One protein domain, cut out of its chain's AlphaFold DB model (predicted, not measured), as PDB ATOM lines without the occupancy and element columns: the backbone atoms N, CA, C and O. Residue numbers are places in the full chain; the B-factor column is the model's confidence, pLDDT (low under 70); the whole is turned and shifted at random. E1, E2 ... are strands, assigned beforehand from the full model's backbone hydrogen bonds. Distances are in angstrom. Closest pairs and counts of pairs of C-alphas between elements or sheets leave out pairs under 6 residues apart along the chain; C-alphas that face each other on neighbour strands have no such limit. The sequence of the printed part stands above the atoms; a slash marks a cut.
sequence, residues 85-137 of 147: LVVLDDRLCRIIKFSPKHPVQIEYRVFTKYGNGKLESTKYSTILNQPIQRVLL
ATOM      1  N   LEU A  85      31.276 -25.900  24.977       83.06
ATOM      2  CA  LEU A  85      32.637 -26.345  24.704       83.06
ATOM      3  C   LEU A  85      33.607 -25.225  25.083       83.06
ATOM      4  O   LEU A  85      33.473 -24.088  24.636       83.06
ATOM      5  N   VAL A  86      34.582 -25.552  25.918       82.31
ATOM      6  CA  VAL A  86      35.570 -24.616  26.450       82.31
ATOM      7  C   VAL A  86      36.965 -25.215  26.350       82.31
ATOM      8  O   VAL A  86      37.115 -26.435  26.296       82.31
ATOM      9  N   VAL A  87      37.988 -24.366  26.342       82.19
ATOM     10  CA  VAL A  87      39.380 -24.806  26.507       82.19
ATOM     11  C   VAL A  87      39.823 -24.489  27.932       82.19
ATOM     12  O   VAL A  87      39.807 -23.324  28.329       82.19
ATOM     13  N   LEU A  88      40.180 -25.526  28.695       79.50
ATOM     14  CA  LEU A  88      40.707 -25.429  30.064       79.50
ATOM     15  C   LEU A  88      42.049 -26.165  30.121       79.50
ATOM     16  O   LEU A  88      42.101 -27.342  29.763       79.50
ATOM     17  N   ASP A  89      43.113 -25.491  30.558       77.56
ATOM     18  CA  ASP A  89      44.487 -26.027  30.578       77.56
ATOM     19  C   ASP A  89      44.889 -26.682  29.240       77.56
ATOM     20  O   ASP A  89      45.284 -27.849  29.208       77.56
ATOM     21  N   ASP A  90      44.674 -25.984  28.120       78.06
ATOM     22  CA  ASP A  90      44.930 -26.475  26.751       78.06
ATOM     23  C   ASP A  90      44.158 -27.745  26.342       78.06
ATOM     24  O   ASP A  90      44.447 -28.374  25.320       78.06
ATOM     25  N   ARG A  91      43.121 -28.125  27.100       80.62
ATOM     26  CA  ARG A  91      42.273 -29.290  26.817       80.62
ATOM     27  C   ARG A  91      40.879 -28.861  26.388       80.62
ATOM     28  O   ARG A  91      40.255 -28.005  27.015       80.62
ATOM     29  N   LEU A  92      40.361 -29.501  25.337       84.12
ATOM     30  CA  LEU A  92      38.970 -29.333  24.921       84.12
ATOM     31  C   LEU A  92      38.048 -30.014  25.933       84.12
ATOM     32  O   LEU A  92      38.089 -31.234  26.126       84.12
ATOM     33  N   CYS A  93      37.177 -29.218  26.534       86.69
ATOM     34  CA  CYS A  93      36.283 -29.619  27.603       86.69
ATOM     35  C   CYS A  93      34.833 -29.279  27.248       86.69
ATOM     36  O   CYS A  93      34.568 -28.294  26.566       86.69
ATOM     37  N   ARG A  94      33.871 -30.060  27.743       87.38
ATOM     38  CA  ARG A  94      32.451 -29.681  27.781       87.38
ATOM     39  C   ARG A  94      32.024 -29.464  29.221       87.38
ATOM     40  O   ARG A  94      32.135 -30.392  30.021       87.38
ATOM     41  N   ILE A  95      31.509 -28.279  29.530       86.88
ATOM     42  CA  ILE A  95      30.876 -28.009  30.824       86.88
ATOM     43  C   ILE A  95      29.629 -28.880  30.932       86.88
ATOM     44  O   ILE A  95      28.797 -28.880  30.037       86.88
ATOM     45  N   ILE A  96      29.495 -29.648  32.003       87.56
ATOM     46  CA  ILE A  96      28.317 -30.485  32.247       87.56
ATOM     47  C   ILE A  96      27.310 -29.685  33.065       87.56
ATOM     48  O   ILE A  96      26.157 -29.537  32.671       87.56
ATOM     49  N   LYS A  97      27.754 -29.176  34.214       86.06
ATOM     50  CA  LYS A  97      26.918 -28.422  35.143       86.06
ATOM     51  C   LYS A  97      27.758 -27.594  36.100       86.06
ATOM     52  O   LYS A  97      28.939 -27.876  36.315       86.06
ATOM     53  N   PHE A  98      27.090 -26.639  36.721       85.81
ATOM     54  CA  PHE A  98      27.584 -25.912  37.872       85.81
ATOM     55  C   PHE A  98      27.164 -26.628  39.153       85.81
ATOM     56  O   PHE A  98      26.100 -27.254  39.233       85.81
ATOM     57  N   SER A  99      28.020 -26.536  40.159       82.31
ATOM     58  CA  SER A  99      27.724 -26.965  41.518       82.31
ATOM     59  C   SER A  99      27.317 -25.750  42.353       82.31
ATOM     60  O   SER A  99      27.849 -24.666  42.132       82.31
ATOM     61  N   PRO A 100      26.433 -25.912  43.353       71.44
ATOM     62  CA  PRO A 100      25.898 -24.806  44.148       71.44
ATOM     63  C   PRO A 100      26.903 -24.162  45.121       71.44
ATOM     64  O   PRO A 100      26.505 -23.424  46.011       71.44
ATOM     65  N   LYS A 101      28.195 -24.489  45.013       71.25
ATOM     66  CA  LYS A 101      29.236 -24.076  45.956       71.25
ATOM     67  C   LYS A 101      30.033 -22.906  45.388       71.25
ATOM     68  O   LYS A 101      30.384 -22.936  44.210       71.25
ATOM     69  N   HIS A 102      30.366 -21.951  46.256       65.88
ATOM     70  CA  HIS A 102      31.324 -20.882  45.981       65.88
ATOM     71  C   HIS A 102      32.720 -21.241  46.537       65.88
ATOM     72  O   HIS A 102      32.793 -21.825  47.624       65.88
ATOM     73  N   PRO A 103      33.826 -20.891  45.854       70.81
ATOM     74  CA  PRO A 103      33.889 -20.368  44.482       70.81
ATOM     75  C   PRO A 103      33.321 -21.370  43.472       70.81
ATOM     76  O   PRO A 103      33.308 -22.573  43.743       70.81
ATOM     77  N   VAL A 104      32.826 -20.864  42.337       74.00
ATOM     78  CA  VAL A 104      32.061 -21.647  41.354       74.00
ATOM     79  C   VAL A 104      32.798 -22.929  40.987       74.00
ATOM     80  O   VAL A 104      33.868 -22.909  40.379       74.00
ATOM     81  N   GLN A 105      32.198 -24.063  41.335       84.12
ATOM     82  CA  GLN A 105      32.688 -25.372  40.922       84.12
ATOM     83  C   GLN A 105      31.944 -25.835  39.676       84.12
ATOM     84  O   GLN A 105      30.713 -25.896  39.658       84.12
ATOM     85  N   ILE A 106      32.699 -26.209  38.649       86.38
ATOM     86  CA  ILE A 106      32.162 -26.783  37.418       86.38
ATOM     87  C   ILE A 106      32.514 -28.263  37.338       86.38
ATOM     88  O   ILE A 106      33.653 -28.671  37.562       86.38
ATOM     89  N   GLU A 107      31.536 -29.075  36.955       89.25
ATOM     90  CA  GLU A 107      31.804 -30.413  36.446       89.25
ATOM     91  C   GLU A 107      31.959 -30.329  34.932       89.25
ATOM     92  O   GLU A 107      31.124 -29.735  34.248       89.25
ATOM     93  N   TYR A 108      33.006 -30.945  34.393       88.06
ATOM     94  CA  TYR A 108      33.299 -30.909  32.966       88.06
ATOM     95  C   TYR A 108      33.821 -32.253  32.465       88.06
ATOM     96  O   TYR A 108      34.243 -33.126  33.225       88.06
ATOM     97  N   ARG A 109      33.754 -32.438  31.151       89.94
ATOM     98  CA  ARG A 109      34.235 -33.622  30.445       89.94
ATOM     99  C   ARG A 109      35.374 -33.220  29.521       89.94
ATOM    100  O   ARG A 109      35.142 -32.415  28.629       89.94
ATOM    101  N   VAL A 110      36.558 -33.786  29.717       88.44
ATOM    102  CA  VAL A 110      37.707 -33.614  28.812       88.44
ATOM    103  C   VAL A 110      37.572 -34.603  27.664       88.44
ATOM    104  O   VAL A 110      37.275 -35.770  27.920       88.44
ATOM    105  N   PHE A 111      37.801 -34.161  26.428       85.38
ATOM    106  CA  PHE A 111      37.844 -35.037  25.258       85.38
ATOM    107  C   PHE A 111      39.286 -35.303  24.832       85.38
ATOM    108  O   PHE A 111      40.024 -34.372  24.515       85.38
ATOM    109  N   THR A 112      39.660 -36.579  24.766       84.44
ATOM    110  CA  THR A 112      40.993 -37.016  24.340       84.44
ATOM    111  C   THR A 112      40.868 -37.841  23.068       84.44
ATOM    112  O   THR A 112      40.155 -38.849  23.040       84.44
ATOM    113  N   LYS A 113      41.553 -37.413  22.004       80.56
ATOM    114  CA  LYS A 113      41.643 -38.165  20.748       80.56
ATOM    115  C   LYS A 113      42.877 -39.059  20.781       80.56
ATOM    116  O   LYS A 113      43.982 -38.574  20.996       80.56
ATOM    117  N   TYR A 114      42.691 -40.341  20.498       77.38
ATOM    118  CA  TYR A 114      43.791 -41.280  20.305       77.38
ATOM    119  C   TYR A 114      44.129 -41.437  18.819       77.38
ATOM    120  O   TYR A 114      43.303 -41.179  17.938       77.38
ATOM    121  N   GLY A 115      45.353 -41.890  18.531       72.75
ATOM    122  CA  GLY A 115      45.859 -42.074  17.163       72.75
ATOM    123  C   GLY A 115      45.052 -43.058  16.302       72.75
ATOM    124  O   GLY A 115      45.144 -43.015  15.083       72.75
ATOM    125  N   ASN A 116      44.208 -43.891  16.915       82.00
ATOM    126  CA  ASN A 116      43.293 -44.816  16.237       82.00
ATOM    127  C   ASN A 116      41.922 -44.197  15.891       82.00
ATOM    128  O   ASN A 116      41.001 -44.917  15.515       82.00
ATOM    129  N   GLY A 117      41.749 -42.883  16.069       74.12
ATOM    130  CA  GLY A 117      40.484 -42.191  15.809       74.12
ATOM    131  C   GLY A 117      39.441 -42.320  16.925       74.12
ATOM    132  O   GLY A 117      38.390 -41.689  16.831       74.12
ATOM    133  N   LYS A 118      39.722 -43.070  18.001       78.38
ATOM    134  CA  LYS A 118      38.839 -43.155  19.168       78.38
ATOM    135  C   LYS A 118      38.857 -41.831  19.933       78.38
ATOM    136  O   LYS A 118      39.925 -41.305  20.254       78.38
ATOM    137  N   LEU A 119      37.670 -41.315  20.243       78.31
ATOM    138  CA  LEU A 119      37.485 -40.211  21.177       78.31
ATOM    139  C   LEU A 119      37.032 -40.795  22.512       78.31
ATOM    140  O   LEU A 119      35.979 -41.426  22.585       78.31
ATOM    141  N   GLU A 120      37.821 -40.597  23.559       83.44
ATOM    142  CA  GLU A 120      37.391 -40.912  24.917       83.44
ATOM    143  C   GLU A 120      37.095 -39.636  25.678       83.44
ATOM    144  O   GLU A 120      37.533 -38.539  25.315       83.44
ATOM    145  N   SER A 121      36.319 -39.793  26.743       86.06
ATOM    146  CA  SER A 121      35.941 -38.669  27.564       86.06
ATOM    147  C   SER A 121      35.998 -39.013  29.040       86.06
ATOM    148  O   SER A 121      35.377 -39.989  29.465       86.06
ATOM    149  N   THR A 122      36.686 -38.183  29.816       88.12
ATOM    150  CA  THR A 122      36.835 -38.359  31.264       88.12
ATOM    151  C   THR A 122      36.202 -37.180  31.984       88.12
ATOM    152  O   THR A 122      36.328 -36.031  31.553       88.12
ATOM    153  N   LYS A 123      35.471 -37.468  33.062       91.00
ATOM    154  CA  LYS A 123      34.779 -36.466  33.871       91.00
ATOM    155  C   LYS A 123      35.706 -35.947  34.970       91.00
ATOM    156  O   LYS A 123      36.319 -36.742  35.673       91.00
ATOM    157  N   TYR A 124      35.731 -34.633  35.141       88.81
ATOM    158  CA  TYR A 124      36.488 -33.931  36.171       88.81
ATOM    159  C   TYR A 124      35.611 -32.873  36.853       88.81
ATOM    160  O   TYR A 124      34.516 -32.550  36.384       88.81
ATOM    161  N   SER A 125      36.103 -32.344  37.969       86.81
ATOM    162  CA  SER A 125      35.539 -31.186  38.659       86.81
ATOM    163  C   SER A 125      36.669 -30.236  39.032       86.81
ATOM    164  O   SER A 125      37.751 -30.692  39.402       86.81
ATOM    165  N   THR A 126      36.440 -28.933  38.905       84.69
ATOM    166  CA  THR A 126      37.384 -27.909  39.364       84.69
ATOM    167  C   THR A 126      36.642 -26.673  39.840       84.69
ATOM    168  O   THR A 126      35.519 -26.404  39.413       84.69
ATOM    169  N   ILE A 127      37.302 -25.904  40.702       82.31
ATOM    170  CA  ILE A 127      36.954 -24.502  40.908       82.31
ATOM    171  C   ILE A 127      37.362 -23.755  39.645       82.31
ATOM    172  O   ILE A 127      38.490 -23.904  39.169       82.31
ATOM    173  N   LEU A 128      36.444 -22.972  39.098       71.69
ATOM    174  CA  LEU A 128      36.721 -22.108  37.967       71.69
ATOM    175  C   LEU A 128      37.308 -20.797  38.496       71.69
ATOM    176  O   LEU A 128      36.586 -19.903  38.912       71.69
ATOM    177  N   ASN A 129      38.633 -20.727  38.544       64.06
ATOM    178  CA  ASN A 129      39.401 -19.608  39.097       64.06
ATOM    179  C   ASN A 129      40.180 -18.819  38.032       64.06
ATOM    180  O   ASN A 129      40.907 -17.887  38.371       64.06
ATOM    181  N   GLN A 130      40.066 -19.196  36.757       57.41
ATOM    182  CA  GLN A 130      40.802 -18.588  35.652       57.41
ATOM    183  C   GLN A 130      39.862 -18.108  34.542       57.41
ATOM    184  O   GLN A 130      38.805 -18.712  34.332       57.41
ATOM    185  N   PRO A 131      40.249 -17.055  33.796       54.25
ATOM    186  CA  PRO A 131      39.520 -16.641  32.607       54.25
ATOM    187  C   PRO A 131      39.519 -17.784  31.591       54.25
ATOM    188  O   PRO A 131      40.572 -18.292  31.199       54.25
ATOM    189  N   ILE A 132      38.329 -18.195  31.155       65.81
ATOM    190  CA  ILE A 132      38.201 -19.218  30.121       65.81
ATOM    191  C   ILE A 132      38.752 -18.625  28.826       65.81
ATOM    192  O   ILE A 132      38.198 -17.676  28.275       65.81
ATOM    193  N   GLN A 133      39.859 -19.192  28.343       55.78
ATOM    194  CA  GLN A 133      40.605 -18.647  27.206       55.78
ATOM    195  C   GLN A 133      39.761 -18.604  25.925       55.78
ATOM    196  O   GLN A 133      39.902 -17.689  25.115       55.78
ATOM    197  N   ARG A 134      38.869 -19.589  25.743       58.12
ATOM    198  CA  ARG A 134      37.866 -19.629  24.672       58.12
ATOM    199  C   ARG A 134      36.607 -20.354  25.130       58.12
ATOM    200  O   ARG A 134      36.673 -21.517  25.530       58.12
ATOM    201  N   VAL A 135      35.465 -19.683  24.996       62.69
ATOM    202  CA  VAL A 135      34.130 -20.281  25.101       62.69
ATOM    203  C   VAL A 135      33.568 -20.383  23.687       62.69
ATOM    204  O   VAL A 135      33.366 -19.366  23.024       62.69
ATOM    205  N   LEU A 136      33.301 -21.597  23.207       58.53
ATOM    206  CA  LEU A 136      32.391 -21.764  22.079       58.53
ATOM    207  C   LEU A 136      30.981 -21.561  22.639       58.53
ATOM    208  O   LEU A 136      30.390 -22.475  23.207       58.53
ATOM    209  N   LEU A 137      30.484 -20.325  22.522       57.34
ATOM    210  CA  LEU A 137      29.166 -19.884  23.009       57.34
ATOM    211  C   LEU A 137      27.989 -20.580  22.306       57.34
ATOM    212  O   LEU A 137      26.842 -20.412  22.706       57.34
TER     213      LEU A 137
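This is residues 85 to 137 of the 147 residues of an uncharacterized protein of Nodularia sp. NIES-3585 (UniProt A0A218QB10). Look for one strongly twisted sheet of four antiparallel strands, long and narrow, in which E3 and E4 form a long hairpin and E2 runs beside E3, then bends at residue 96. Short E1 lies along the first part of E2, and the tail after E4 folds back so that residues 135 to 136 pair with E1. The printed part has 53 residues, 31 of them in four named strands, in the order E1 E2 E3 E4 both along the printed part and across the sheet; there is no named helix, and the class is all strand. The whole is only just compact, close to loose, with a radius of gyration of the C-alphas of 11.9 A; it is a rod spanning 40 by 19 by 18 A.

Start with E1, residues 85 to 88, an edge strand, and E2, residues 91 to 99, a hairpin in which N 86 and O 93 are 2.8 A apart, within hydrogen-bond range. E2 bends by 66 degrees at residue 96. Next comes E3, residues 105 to 113, antiparallel to E2 at 153 degrees, with N 94 and O 109 within range at 2.8 A. E4, residues 119 to 127, is the other edge strand, antiparallel to E3 at 156 degrees; N 108 and O 124 are within range at 3.0 A. E1 and E4 are apart. The four strands make a meander, each the antiparallel neighbour of the one before.

Find C-alpha 85 at (32.637, -26.345, 24.704), where E1 begins its 9.7 A. E2 covers 20.8 A, E3 25.5 A and E4 25.2 A, ending at C-alpha 127, (36.954, -24.502, 40.908).

The C-alphas of His 102 and Asn 116, the two farthest apart, are 40.0 A from each other. The three links between strands are tight, and the printed part has no cut. The pLDDT is under 70 at residue 102 and at residues 129 to 137.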